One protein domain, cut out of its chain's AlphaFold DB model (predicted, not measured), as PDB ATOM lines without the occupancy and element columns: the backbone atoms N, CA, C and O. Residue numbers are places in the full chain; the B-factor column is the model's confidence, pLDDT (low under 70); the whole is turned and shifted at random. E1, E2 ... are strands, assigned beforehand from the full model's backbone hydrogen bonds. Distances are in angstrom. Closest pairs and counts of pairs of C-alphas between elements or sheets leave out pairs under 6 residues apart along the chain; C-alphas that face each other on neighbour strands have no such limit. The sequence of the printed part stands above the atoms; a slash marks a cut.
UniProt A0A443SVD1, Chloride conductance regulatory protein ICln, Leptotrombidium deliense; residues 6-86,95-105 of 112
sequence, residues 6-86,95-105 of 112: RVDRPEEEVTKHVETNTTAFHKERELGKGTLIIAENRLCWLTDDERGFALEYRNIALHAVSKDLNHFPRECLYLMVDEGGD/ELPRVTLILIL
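This is residues 6 to 86 and 95 to 105 of the 112 residues of the protein "Chloride conductance regulatory protein ICln" of Leptotrombidium deliense (UniProt A0A443SVD1). A single antiparallel sheet of seven strands is curled like part of a barrel and bent back on itself, with E4, E3 and E2 in one leaf, E7, E6 and E5 in the other, and E1 as the hinge. The ring is not closed: the edge strands E4 and E5 meet only through their link, and E1 and E2 each bend sharply on the way round. The printed part has 92 residues, with no named helix and seven named strands, E1 to E7 along the chain, in the sheet order E4 - E3 - E2 - E1 - E7 - E6 - E5; the class is all strand. It is compact, with a radius of gyration of the C-alphas of 12.8 A, and spans 37 by 33 by 22 A.

E1, residues 15 to 26, bends by 88 degrees at residue 21. E2, residues 29 to 39, bends by 79 degrees at residue 33 and forms a hairpin with E1, with N 19 and O 36 at 2.8 A. E3, residues 42 to 47, forms a hairpin with E2, with N 37 and O 44 at 2.7 A. E4, residues 51 to 56, forms a hairpin with E3, with N 45 and O 53 at 2.9 A. E1 to E4 make a meander, each strand the antiparallel neighbour of the one before. E5, residues 60 to 66, and E6, residues 76 to 82, form a hairpin, with N 78 and O 64 at 2.7 A. E7, residues 98 to 104, is antiparallel to E6, with N 101 and O 79 at 2.8 A, and to E1, with N 25 and O 102 at 2.7 A. These backbone pairs are within hydrogen-bond range. The whole is a folded sheet, one sheet bent back into two leaves that face each other, with 17 pairs of C-alphas within 11 A. Between the leaves, the closest C-alphas of E4 and E6 are those of Leu 55 and Val 81, 7.8 A apart. E3 and E6 are apart.

E1 begins at C-alpha 15 (2.238, -3.137, 93.062) and is 23.7 A from first to last C-alpha. E2 measures 25.1 A, E3 16.7 A, E4 16.9 A, E5 16.3 A and E6 19.3 A. E7 measures 19.4 A and ends at C-alpha 104 (-2.358, 15.648, 95.837).

The two C-alphas farthest apart are those of Glu 13 and Asn 70, 37.7 A. Residues 87 to 94 are not printed, and C-alphas 86 and 95 are 16.2 A apart across that cut, which lies in the link from E6 to E7. Of the links that are printed whole, that from E5 to E6 is short and the others are tight. The mean pLDDT of the printed part is 81.6, and residues 68 to 73, 83 to 86 and 95 to 97 are under 70.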
ATOM      1  N   ARG A   6     -13.058   2.590  83.729       78.06
ATOM      2  CA  ARG A   6     -12.891   1.478  84.666       78.06
ATOM      3  C   ARG A   6     -11.491   0.920  84.482       78.06
ATOM      4  O   ARG A   6     -11.146   0.480  83.390       78.06
ATOM      5  N   VAL A   7     -10.700   0.989  85.540       80.69
ATOM      6  CA  VAL A   7      -9.314   0.536  85.536       80.69
ATOM      7  C   VAL A   7      -9.198  -0.599  86.530       80.69
ATOM      8  O   VAL A   7      -9.572  -0.458  87.693       80.69
ATOM      9  N   ASP A   8      -8.682  -1.723  86.051       77.88
ATOM     10  CA  ASP A   8      -8.452  -2.885  86.891       77.88
ATOM     11  C   ASP A   8      -7.263  -2.633  87.825       77.88
ATOM     12  O   ASP A   8      -6.252  -2.028  87.432       77.88
ATOM     13  N   ARG A   9      -7.394  -3.057  89.084       78.31
ATOM     14  CA  ARG A   9      -6.304  -2.910  90.050       78.31
ATOM     15  C   ARG A   9      -5.144  -3.792  89.591       78.31
ATOM     16  O   ARG A   9      -5.355  -4.969  89.328       78.31
ATOM     17  N   PRO A  10      -3.919  -3.255  89.484       78.88
ATOM     18  CA  PRO A  10      -2.775  -4.094  89.163       78.88
ATOM     19  C   PRO A  10      -2.589  -5.171  90.240       78.88
ATOM     20  O   PRO A  10      -2.946  -4.964  91.401       78.88
ATOM     21  N   GLU A  11      -2.025  -6.311  89.844       80.94
ATOM     22  CA  GLU A  11      -1.748  -7.420  90.758       80.94
ATOM     23  C   GLU A  11      -0.851  -6.958  91.920       80.94
ATOM     24  O   GLU A  11       0.004  -6.074  91.767       80.94
ATOM     25  N   GLU A  12      -1.030  -7.548  93.104       76.00
ATOM     26  CA  GLU A  12      -0.248  -7.173  94.293       76.00
ATOM     27  C   GLU A  12       1.258  -7.400  94.085       76.00
ATOM     28  O   GLU A  12       2.066  -6.640  94.608       76.00
ATOM     29  N   GLU A  13       1.639  -8.374  93.251       77.38
ATOM     30  CA  GLU A  13       3.037  -8.692  92.939       77.38
ATOM     31  C   GLU A  13       3.766  -7.558  92.196       77.38
ATOM     32  O   GLU A  13       4.936  -7.272  92.464       77.38
ATOM     33  N   VAL A  14       3.064  -6.851  91.302       83.44
ATOM     34  CA  VAL A  14       3.629  -5.711  90.562       83.44
ATOM     35  C   VAL A  14       3.434  -4.389  91.300       83.44
ATOM     36  O   VAL A  14       4.086  -3.399  90.964       83.44
ATOM     37  N   THR A  15       2.555  -4.346  92.300       87.62
ATOM     38  CA  THR A  15       2.238  -3.137  93.062       87.62
ATOM     39  C   THR A  15       3.376  -2.788  94.023       87.62
ATOM     40  O   THR A  15       3.651  -3.503  94.981       87.62
ATOM     41  N   LYS A  16       4.038  -1.648  93.801       88.25
ATOM     42  CA  LYS A  16       5.144  -1.170  94.649       88.25
ATOM     43  C   LYS A  16       4.677  -0.229  95.747       88.25
ATOM     44  O   LYS A  16       5.257  -0.211  96.832       88.25
ATOM     45  N   HIS A  17       3.661   0.583  95.472       87.06
ATOM     46  CA  HIS A  17       3.157   1.551  96.436       87.06
ATOM     47  C   HIS A  17       1.660   1.773  96.270       87.06
ATOM     48  O   HIS A  17       1.159   1.854  95.152       87.06
ATOM     49  N   VAL A  18       0.956   1.921  97.389       88.69
ATOM     50  CA  VAL A  18      -0.466   2.265  97.419       88.69
ATOM     51  C   VAL A  18      -0.654   3.427  98.379       88.69
ATOM     52  O   VAL A  18      -0.340   3.321  99.567       88.69
ATOM     53  N   GLU A  19      -1.185   4.529  97.870       87.25
ATOM     54  CA  GLU A  19      -1.534   5.709  98.648       87.25
ATOM     55  C   GLU A  19      -3.044   5.918  98.584       87.25
ATOM     56  O   GLU A  19      -3.627   6.129  97.525       87.25
ATOM     57  N   THR A  20      -3.702   5.782  99.731       87.62
ATOM     58  CA  THR A  20      -5.139   6.023  99.846       87.62
ATOM     59  C   THR A  20      -5.378   7.477 100.210       87.62
ATOM     60  O   THR A  20      -4.677   8.021 101.062       87.62
ATOM     61  N   ASN A  21      -6.483   8.050  99.720       86.88
ATOM     62  CA  ASN A  21      -6.852   9.458  99.912       86.88
ATOM     63  C   ASN A  21      -6.091  10.449  99.014       86.88
ATOM     64  O   ASN A  21      -6.027  11.631  99.358       86.88
ATOM     65  N   THR A  22      -5.595  10.000  97.863       88.50
ATOM     66  CA  THR A  22      -4.978  10.862  96.853       88.50
ATOM     67  C   THR A  22      -6.051  11.577  96.034       88.50
ATOM     68  O   THR A  22      -6.908  10.923  95.432       88.50
ATOM     69  N   THR A  23      -6.004  12.905  95.957       89.00
ATOM     70  CA  THR A  23      -6.921  13.680  95.102       89.00
ATOM     71  C   THR A  23      -6.278  13.935  93.745       89.00
ATOM     72  O   THR A  23      -5.175  14.474  93.695       89.00
ATOM     73  N   ALA A  24      -6.949  13.573  92.652       88.81
ATOM     74  CA  ALA A  24      -6.457  13.842  91.305       88.81
ATOM     75  C   ALA A  24      -7.110  15.098  90.721       88.81
ATOM     76  O   ALA A  24      -8.318  15.302  90.836       88.81
ATOM     77  N   PHE A  25      -6.308  15.910  90.044       87.06
ATOM     78  CA  PHE A  25      -6.734  17.086  89.300       87.06
ATOM     79  C   PHE A  25      -6.265  16.963  87.858       87.06
ATOM     80  O   PHE A  25      -5.137  16.550  87.599       87.06
ATOM     81  N   HIS A  26      -7.107  17.367  86.918       86.56
ATOM     82  CA  HIS A  26      -6.764  17.465  85.508       86.56
ATOM     83  C   HIS A  26      -6.927  18.906  85.046       86.56
ATOM     84  O   HIS A  26      -8.043  19.425  85.089       86.56
ATOM     85  N   LYS A  27      -5.831  19.539  84.601       77.62
ATOM     86  CA  LYS A  27      -5.818  20.958  84.184       77.62
ATOM     87  C   LYS A  27      -6.605  21.850  85.163       77.62
ATOM     88  O   LYS A  27      -7.543  22.524  84.764       77.62
ATOM     89  N   GLU A  28      -6.284  21.748  86.457       76.94
ATOM     90  CA  GLU A  28      -6.913  22.499  87.568       76.94
ATOM     91  C   GLU A  28      -8.329  22.051  87.977       76.94
ATOM     92  O   GLU A  28      -8.836  22.475  89.015       76.94
ATOM     93  N   ARG A  29      -8.960  21.130  87.243       84.19
ATOM     94  CA  ARG A  29     -10.248  20.546  87.635       84.19
ATOM     95  C   ARG A  29     -10.052  19.351  88.556       84.19
ATOM     96  O   ARG A  29      -9.422  18.374  88.161       84.19
ATOM     97  N   GLU A  30     -10.661  19.382  89.736       87.19
ATOM     98  CA  GLU A  30     -10.705  18.221  90.626       87.19
ATOM     99  C   GLU A  30     -11.501  17.078  89.969       87.19
ATOM    100  O   GLU A  30     -12.660  17.246  89.580       87.19
ATOM    101  N   LEU A  31     -10.863  15.918  89.808       85.62
ATOM    102  CA  LEU A  31     -11.506  14.678  89.361       85.62
ATOM    103  C   LEU A  31     -12.142  13.930  90.533       85.62
ATOM    104  O   LEU A  31     -13.101  13.186  90.345       85.62
ATOM    105  N   GLY A  32     -11.607  14.144  91.733       87.88
ATOM    106  CA  GLY A  32     -12.103  13.596  92.982       87.88
ATOM    107  C   GLY A  32     -10.981  12.991  93.810       87.88
ATOM    108  O   GLY A  32      -9.793  13.157  93.524       87.88
ATOM    109  N   LYS A  33     -11.379  12.272  94.854       89.44
ATOM    110  CA  LYS A  33     -10.485  11.600  95.791       89.44
ATOM    111  C   LYS A  33     -10.502  10.097  95.543       89.44
ATOM    112  O   LYS A  33     -11.562   9.506  95.356       89.44
ATOM    113  N   GLY A  34      -9.324   9.494  95.568       90.88
ATOM    114  CA  GLY A  34      -9.135   8.098  95.224       90.88
ATOM    115  C   GLY A  34      -7.929   7.470  95.905       90.88
ATOM    116  O   GLY A  34      -7.413   7.967  96.911       90.88
ATOM    117  N   THR A  35      -7.502   6.353  95.342       90.62
ATOM    118  CA  THR A  35      -6.331   5.585  95.730       90.62
ATOM    119  C   THR A  35      -5.368   5.569  94.555       90.62
ATOM    120  O   THR A  35      -5.718   5.121  93.461       90.62
ATOM    121  N   LEU A  36      -4.163   6.081  94.782       89.75
ATOM    122  CA  LEU A  36      -3.048   5.998  93.858       89.75
ATOM    123  C   LEU A  36      -2.312   4.678  94.077       89.75
ATOM    124  O   LEU A  36      -1.902   4.359  95.188       89.75
ATOM    125  N   ILE A  37      -2.122   3.923  93.009       89.94
ATOM    126  CA  ILE A  37      -1.441   2.639  92.988       89.94
ATOM    127  C   ILE A  37      -0.293   2.760  91.994       89.94
ATOM    128  O   ILE A  37      -0.492   2.983  90.803       89.94
ATOM    129  N   ILE A  38       0.923   2.631  92.490       88.88
ATOM    130  CA  ILE A  38       2.146   2.686  91.702       88.88
ATOM    131  C   ILE A  38       2.610   1.243  91.542       88.88
ATOM    132  O   ILE A  38       3.095   0.638  92.501       88.88
ATOM    133  N   ALA A  39       2.421   0.679  90.353       90.06
ATOM    134  CA  ALA A  39       2.948  -0.628  89.989       90.06
ATOM    135  C   ALA A  39       4.279  -0.490  89.236       90.06
ATOM    136  O   ALA A  39       4.704   0.613  88.897       90.06
ATOM    137  N   GLU A  40       4.962  -1.604  88.996       87.12
ATOM    138  CA  GLU A  40       6.267  -1.631  88.325       87.12
ATOM    139  C   GLU A  40       6.185  -1.205  86.852       87.12
ATOM    140  O   GLU A  40       7.075  -0.525  86.351       87.12
ATOM    141  N   ASN A  41       5.088  -1.544  86.171       85.31
ATOM    142  CA  ASN A  41       4.877  -1.242  84.754       85.31
ATOM    143  C   ASN A  41       4.012   0.005  84.504       85.31
ATOM    144  O   ASN A  41       4.147   0.651  83.464       85.31
ATOM    145  N   ARG A  42       3.128   0.361  85.442       87.25
ATOM    146  CA  ARG A  42       2.160   1.452  85.281       87.25
ATOM    147  C   ARG A  42       1.762   2.092  86.605       87.25
ATOM    148  O   ARG A  42       1.852   1.484  87.668       87.25
ATOM    149  N   LEU A  43       1.257   3.311  86.523       88.69
ATOM    150  CA  LEU A  43       0.639   4.057  87.607       88.69
ATOM    151  C   LEU A  43      -0.873   4.084  87.383       88.69
ATOM    152  O   LEU A  43      -1.340   4.517  86.335       88.69
ATOM    153  N   CYS A  44      -1.643   3.652  88.372       89.50
ATOM    154  CA  CYS A  44      -3.099   3.660  88.345       89.50
ATOM    155  C   CYS A  44      -3.633   4.580  89.437       89.50
ATOM    156  O   CYS A  44      -3.176   4.529  90.573       89.50
ATOM    157  N   TRP A  45      -4.640   5.387  89.138       90.69
ATOM    158  CA  TRP A  45      -5.398   6.111  90.153       90.69
ATOM    159  C   TRP A  45      -6.868   5.755  90.017       90.69
ATOM    160  O   TRP A  45      -7.406   5.820  88.917       90.69
ATOM    161  N   LEU A  46      -7.503   5.372  91.123       90.12
ATOM    162  CA  LEU A  46      -8.872   4.860  91.158       90.12
ATOM    163  C   LEU A  46      -9.679   5.622  92.200       90.12
ATOM    164  O   LEU A  46      -9.238   5.762  93.337       90.12
ATOM    165  N   THR A  47     -10.877   6.069  91.857       89.31
ATOM    166  CA  THR A  47     -11.853   6.568  92.833       89.31
ATOM    167  C   THR A  47     -12.514   5.413  93.592       89.31
ATOM    168  O   THR A  47     -12.327   4.246  93.250       89.31
ATOM    169  N   ASP A  48     -13.299   5.740  94.621       83.44
ATOM    170  CA  ASP A  48     -14.128   4.772  95.364       83.44
ATOM    171  C   ASP A  48     -15.080   3.980  94.444       83.44
ATOM    172  O   ASP A  48     -15.366   2.815  94.682       83.44
ATOM    173  N   ASP A  49     -15.468   4.590  93.323       82.12
ATOM    174  CA  ASP A  49     -16.361   4.037  92.302       82.12
ATOM    175  C   ASP A  49     -15.630   3.137  91.277       82.12
ATOM    176  O   ASP A  49     -16.146   2.870  90.193       82.12
ATOM    177  N   GLU A  50     -14.379   2.750  91.563       80.19
ATOM    178  CA  GLU A  50     -13.492   1.964  90.678       80.19
ATOM    179  C   GLU A  50     -13.253   2.612  89.300       80.19
ATOM    180  O   GLU A  50     -12.821   1.978  88.334       80.19
ATOM    181  N   ARG A  51     -13.533   3.915  89.202       84.12
ATOM    182  CA  ARG A  51     -13.306   4.735  88.013       84.12
ATOM    183  C   ARG A  51     -12.056   5.567  88.190       84.12
ATOM    184  O   ARG A  51     -11.854   6.172  89.240       84.12
ATOM    185  N   GLY A  52     -11.223   5.607  87.169       88.06
ATOM    186  CA  GLY A  52      -9.862   6.077  87.302       88.06
ATOM    187  C   GLY A  52      -9.135   6.225  85.977       88.06
ATOM    188  O   GLY A  52      -9.746   6.330  84.916       88.06
ATOM    189  N   PHE A  53      -7.812   6.230  86.056       86.00
ATOM    190  CA  PHE A  53      -6.927   6.182  84.898       86.00
ATOM    191  C   PHE A  53      -5.709   5.310  85.208       86.00
ATOM    192  O   PHE A  53      -5.252   5.253  86.351       86.00
ATOM    193  N   ALA A  54      -5.194   4.632  84.184       85.94
ATOM    194  CA  ALA A  54      -3.925   3.920  84.215       85.94
ATOM    195  C   ALA A  54      -2.982   4.568  83.208       85.94
ATOM    196  O   ALA A  54      -3.389   4.911  82.102       85.94
ATOM    197  N   LEU A  55      -1.734   4.754  83.611       84.38
ATOM    198  CA  LEU A  55      -0.719   5.453  82.844       84.38
ATOM    199  C   LEU A  55       0.551   4.629  82.900       84.38
ATOM    200  O   LEU A  55       1.092   4.371  83.974       84.38
ATOM    201  N   GLU A  56       1.043   4.218  81.747       86.62
ATOM    202  CA  GLU A  56       2.350   3.586  81.663       86.62
ATOM    203  C   GLU A  56       3.446   4.635  81.836       86.62
ATOM    204  O   GLU A  56       3.318   5.764  81.359       86.62
ATOM    205  N   TYR A  57       4.561   4.261  82.468       85.38
ATOM    206  CA  TYR A  57       5.681   5.190  82.666       85.38
ATOM    207  C   TYR A  57       6.240   5.738  81.353       85.38
ATOM    208  O   TYR A  57       6.690   6.879  81.313       85.38
ATOM    209  N   ARG A  58       6.149   4.956  80.270       83.06
ATOM    210  CA  ARG A  58       6.484   5.383  78.906       83.06
ATOM    211  C   ARG A  58       5.723   6.642  78.479       83.06
ATOM    212  O   ARG A  58       6.294   7.469  77.778       83.06
ATOM    213  N   ASN A  59       4.464   6.772  78.887       82.50
ATOM    214  CA  ASN A  59       3.606   7.881  78.477       82.50
ATOM    215  C   ASN A  59       3.830   9.116  79.361       82.50
ATOM    216  O   ASN A  59       3.358  10.197  79.029       82.50
ATOM    217  N   ILE A  60       4.545   8.995  80.486       86.94
ATOM    218  CA  ILE A  60       4.831  10.117  81.386       86.94
ATOM    219  C   ILE A  60       5.985  10.939  80.802       86.94
ATOM    220  O   ILE A  60       7.158  10.631  80.998       86.94
ATOM    221  N   ALA A  61       5.643  12.026  80.114       85.12
ATOM    222  CA  ALA A  61       6.599  12.973  79.554       85.12
ATOM    223  C   ALA A  61       7.365  13.752  80.639       85.12
ATOM    224  O   ALA A  61       8.550  14.044  80.477       85.12
ATOM    225  N   LEU A  62       6.704  14.104  81.748       85.94
ATOM    226  CA  LEU A  62       7.334  14.798  82.875       85.94
ATOM    227  C   LEU A  62       6.695  14.378  84.192       85.94
ATOM    228  O   LEU A  62       5.475  14.309  84.293       85.94
ATOM    229  N   HIS A  63       7.522  14.176  85.213       86.81
ATOM    230  CA  HIS A  63       7.092  14.025  86.595       86.81
ATOM    231  C   HIS A  63       7.846  15.037  87.462       86.81
ATOM    232  O   HIS A  63       9.066  15.164  87.373       86.81
ATOM    233  N   ALA A  64       7.127  15.776  88.297       85.25
ATOM    234  CA  ALA A  64       7.700  16.710  89.254       85.25
ATOM    235  C   ALA A  64       6.940  16.618  90.573       85.25
ATOM    236  O   ALA A  64       5.727  16.444  90.595       85.25
ATOM    237  N   VAL A  65       7.648  16.753  91.688       84.00
ATOM    238  CA  VAL A  65       7.022  16.831  93.010       84.00
ATOM    239  C   VAL A  65       7.067  18.286  93.447       84.00
ATOM    240  O   VAL A  65       8.142  18.824  93.708       84.00
ATOM    241  N   SER A  66       5.903  18.923  93.529       78.69
ATOM    242  CA  SER A  66       5.766  20.242  94.129       78.69
ATOM    243  C   SER A  66       5.479  20.094  95.617       78.69
ATOM    244  O   SER A  66       4.496  19.479  96.028       78.69
ATOM    245  N   LYS A  67       6.356  20.671  96.437       74.50
ATOM    246  CA  LYS A  67       6.159  20.822  97.888       74.50
ATOM    247  C   LYS A  67       5.740  22.244  98.253       74.50
ATOM    248  O   LYS A  67       5.762  22.608  99.427       74.50
ATOM    249  N   ASP A  68       5.443  23.056  97.244       69.62
ATOM    250  CA  ASP A  68       5.197  24.477  97.400       69.62
ATOM    251  C   ASP A  68       3.823  24.708  98.035       69.62
ATOM    252  O   ASP A  68       2.788  24.644  97.372       69.62
ATOM    253  N   LEU A  69       3.840  24.978  99.343       65.19
ATOM    254  CA  LEU A  69       2.652  25.225 100.165       65.19
ATOM    255  C   LEU A  69       1.874  26.487  99.752       65.19
ATOM    256  O   LEU A  69       0.748  26.678 100.209       65.19
ATOM    257  N   ASN A  70       2.475  27.348  98.923       65.25
ATOM    258  CA  ASN A  70       1.882  28.603  98.476       65.25
ATOM    259  C   ASN A  70       0.915  28.402  97.296       65.25
ATOM    260  O   ASN A  70      -0.100  29.088  97.225       65.25
ATOM    261  N   HIS A  71       1.192  27.444  96.404       61.72
ATOM    262  CA  HIS A  71       0.282  27.080  95.306       61.72
ATOM    263  C   HIS A  71      -0.654  25.925  95.658       61.72
ATOM    264  O   HIS A  71      -1.819  25.936  95.263       61.72
ATOM    265  N   PHE A  72      -0.168  24.940  96.415       61.81
ATOM    266  CA  PHE A  72      -0.989  23.839  96.902       61.81
ATOM    267  C   PHE A  72      -0.724  23.633  98.389       61.81
ATOM    268  O   PHE A  72       0.419  23.417  98.766       61.81
ATOM    269  N   PRO A  73      -1.747  23.595  99.260       63.19
ATOM    270  CA  PRO A  73      -1.549  23.467 100.710       63.19
ATOM    271  C   PRO A  73      -0.945  22.112 101.140       63.19
ATOM    272  O   PRO A  73      -0.864  21.814 102.333       63.19
ATOM    273  N   ARG A  74      -0.583  21.246 100.184       71.19
ATOM    274  CA  ARG A  74      -0.094  19.879 100.368       71.19
ATOM    275  C   ARG A  74       0.948  19.544  99.304       71.19
ATOM    276  O   ARG A  74       1.054  20.217  98.290       71.19
ATOM    277  N   GLU A  75       1.703  18.480  99.554       80.44
ATOM    278  CA  GLU A  75       2.632  17.924  98.573       80.44
ATOM    279  C   GLU A  75       1.854  17.346  97.383       80.44
ATOM    280  O   GLU A  75       0.908  16.569  97.560       80.44
ATOM    281  N   CYS A  76       2.234  17.757  96.175       83.44
ATOM    282  CA  CYS A  76       1.547  17.406  94.941       83.44
ATOM    283  C   CYS A  76       2.528  16.836  93.920       83.44
ATOM    284  O   CYS A  76       3.587  17.402  93.661       83.44
ATOM    285  N   LEU A  77       2.149  15.728  93.305       86.69
ATOM    286  CA  LEU A  77       2.819  15.135  92.159       86.69
ATOM    287  C   LEU A  77       2.222  15.732  90.886       86.69
ATOM    288  O   LEU A  77       1.046  15.539  90.600       86.69
ATOM    289  N   TYR A  78       3.025  16.461  90.129       87.56
ATOM    290  CA  TYR A  78       2.679  16.968  88.811       87.56
ATOM    291  C   TYR A  78       3.180  15.992  87.752       87.56
ATOM    292  O   TYR A  78       4.371  15.681  87.705       87.56
ATOM    293  N   LEU A  79       2.278  15.522  86.902       87.69
ATOM    294  CA  LEU A  79       2.586  14.637  85.794       87.69
ATOM    295  C   LEU A  79       2.078  15.252  84.492       87.69
ATOM    296  O   LEU A  79       0.918  15.649  84.393       87.69
ATOM    297  N   MET A  80       2.940  15.304  83.483       87.62
ATOM    298  CA  MET A  80       2.516  15.487  82.098       87.62
ATOM    299  C   MET A  80       2.606  14.150  81.399       87.62
ATOM    300  O   MET A  80       3.666  13.527  81.394       87.62
ATOM    301  N   VAL A  81       1.489  13.737  80.823       86.06
ATOM    302  CA  VAL A  81       1.357  12.490  80.088       86.06
ATOM    303  C   VAL A  81       1.093  12.824  78.633       86.06
ATOM    304  O   VAL A  81       0.334  13.743  78.334       86.06
ATOM    305  N   ASP A  82       1.734  12.093  77.742       83.62
ATOM    306  CA  ASP A  82       1.493  12.167  76.315       83.62
ATOM    307  C   ASP A  82       0.340  11.206  75.960       83.62
ATOM    308  O   ASP A  82       0.427  10.000  76.207       83.62
ATOM    309  N   GLU A  83      -0.783  11.734  75.462       67.06
ATOM    310  CA  GLU A  83      -1.967  10.954  75.056       67.06
ATOM    311  C   GLU A  83      -1.741  10.318  73.668       67.06
ATOM    312  O   GLU A  83      -2.521  10.497  72.743       67.06
ATOM    313  N   GLY A  84      -0.623   9.605  73.506       57.19
ATOM    314  CA  GLY A  84      -0.251   8.871  72.286       57.19
ATOM    315  C   GLY A  84      -0.222   7.348  72.467       57.19
ATOM    316  O   GLY A  84       0.312   6.632  71.626       57.19
ATOM    317  N   GLY A  85      -0.730   6.850  73.598       51.22
ATOM    318  CA  GLY A  85      -0.442   5.509  74.108       51.22
ATOM    319  C   GLY A  85      -1.556   4.467  74.020       51.22
ATOM    320  O   GLY A  85      -1.455   3.479  74.735       51.22
ATOM    321  N   ASP A  86      -2.597   4.656  73.203       46.06
ATOM    322  CA  ASP A  86      -3.518   3.561  72.854       46.06
ATOM    323  C   ASP A  86      -4.055   3.726  71.418       46.06
ATOM    324  O   ASP A  86      -5.015   4.444  71.154       46.06
ATOM    325  N   GLU A  95       1.449  18.622  67.766       59.12
ATOM    326  CA  GLU A  95       1.767  18.469  69.184       59.12
ATOM    327  C   GLU A  95       0.764  17.486  69.804       59.12
ATOM    328  O   GLU A  95      -0.427  17.791  69.888       59.12
ATOM    329  N   LEU A  96       1.229  16.286  70.175       61.62
ATOM    330  CA  LEU A  96       0.375  15.267  70.779       61.62
ATOM    331  C   LEU A  96      -0.346  15.878  71.988       61.62
ATOM    332  O   LEU A  96       0.261  16.666  72.729       61.62
ATOM    333  N   PRO A  97      -1.642  15.582  72.194       67.19
ATOM    334  CA  PRO A  97      -2.380  16.167  73.296       67.19
ATOM    335  C   PRO A  97      -1.732  15.751  74.618       67.19
ATOM    336  O   PRO A  97      -1.812  14.613  75.066       67.19
ATOM    337  N   ARG A  98      -1.062  16.706  75.270       77.00
ATOM    338  CA  ARG A  98      -0.485  16.488  76.595       77.00
ATOM    339  C   ARG A  98      -1.559  16.664  77.656       77.00
ATOM    340  O   ARG A  98      -2.235  17.698  77.742       77.00
ATOM    341  N   VAL A  99      -1.693  15.650  78.494       81.50
ATOM    342  CA  VAL A  99      -2.606  15.624  79.629       81.50
ATOM    343  C   VAL A  99      -1.818  15.980  80.880       81.50
ATOM    344  O   VAL A  99      -0.868  15.300  81.262       81.50
ATOM    345  N   THR A 100      -2.217  17.068  81.531       86.06
ATOM    346  CA  THR A 100      -1.642  17.490  82.808       86.06
ATOM    347  C   THR A 100      -2.465  16.928  83.953       86.06
ATOM    348  O   THR A 100      -3.637  17.289  84.111       86.06
ATOM    349  N   LEU A 101      -1.833  16.101  84.777       87.44
ATOM    350  CA  LEU A 101      -2.408  15.517  85.979       87.44
ATOM    351  C   LEU A 101      -1.659  16.021  87.207       87.44
ATOM    352  O   LEU A 101      -0.432  16.053  87.233       87.44
ATOM    353  N   ILE A 102      -2.399  16.405  88.237       88.69
ATOM    354  CA  ILE A 102      -1.846  16.818  89.524       88.69
ATOM    355  C   ILE A 102      -2.449  15.909  90.588       88.69
ATOM    356  O   ILE A 102      -3.661  15.882  90.777       88.69
ATOM    357  N   LEU A 103      -1.610  15.139  91.265       88.12
ATOM    358  CA  LEU A 103      -1.985  14.199  92.312       88.12
ATOM    359  C   LEU A 103      -1.604  14.792  93.666       88.12
ATOM    360  O   LEU A 103      -0.425  14.936  93.975       88.12
ATOM    361  N   ILE A 104      -2.588  15.139  94.485       86.94
ATOM    362  CA  ILE A 104      -2.358  15.648  95.837       86.94
ATOM    363  C   ILE A 104      -2.273  14.470  96.795       86.94
ATOM    364  O   ILE A 104      -3.277  13.795  97.043       86.94
ATOM    365  N   LEU A 105      -1.082  14.264  97.351       82.12
ATOM    366  CA  LEU A 105      -0.810  13.186  98.288       82.12
ATOM    367  C   LEU A 105      -1.262  13.587  99.698       82.12
ATOM    368  O   LEU A 105      -1.110  14.738 100.136       82.12
TER     369      LEU A 105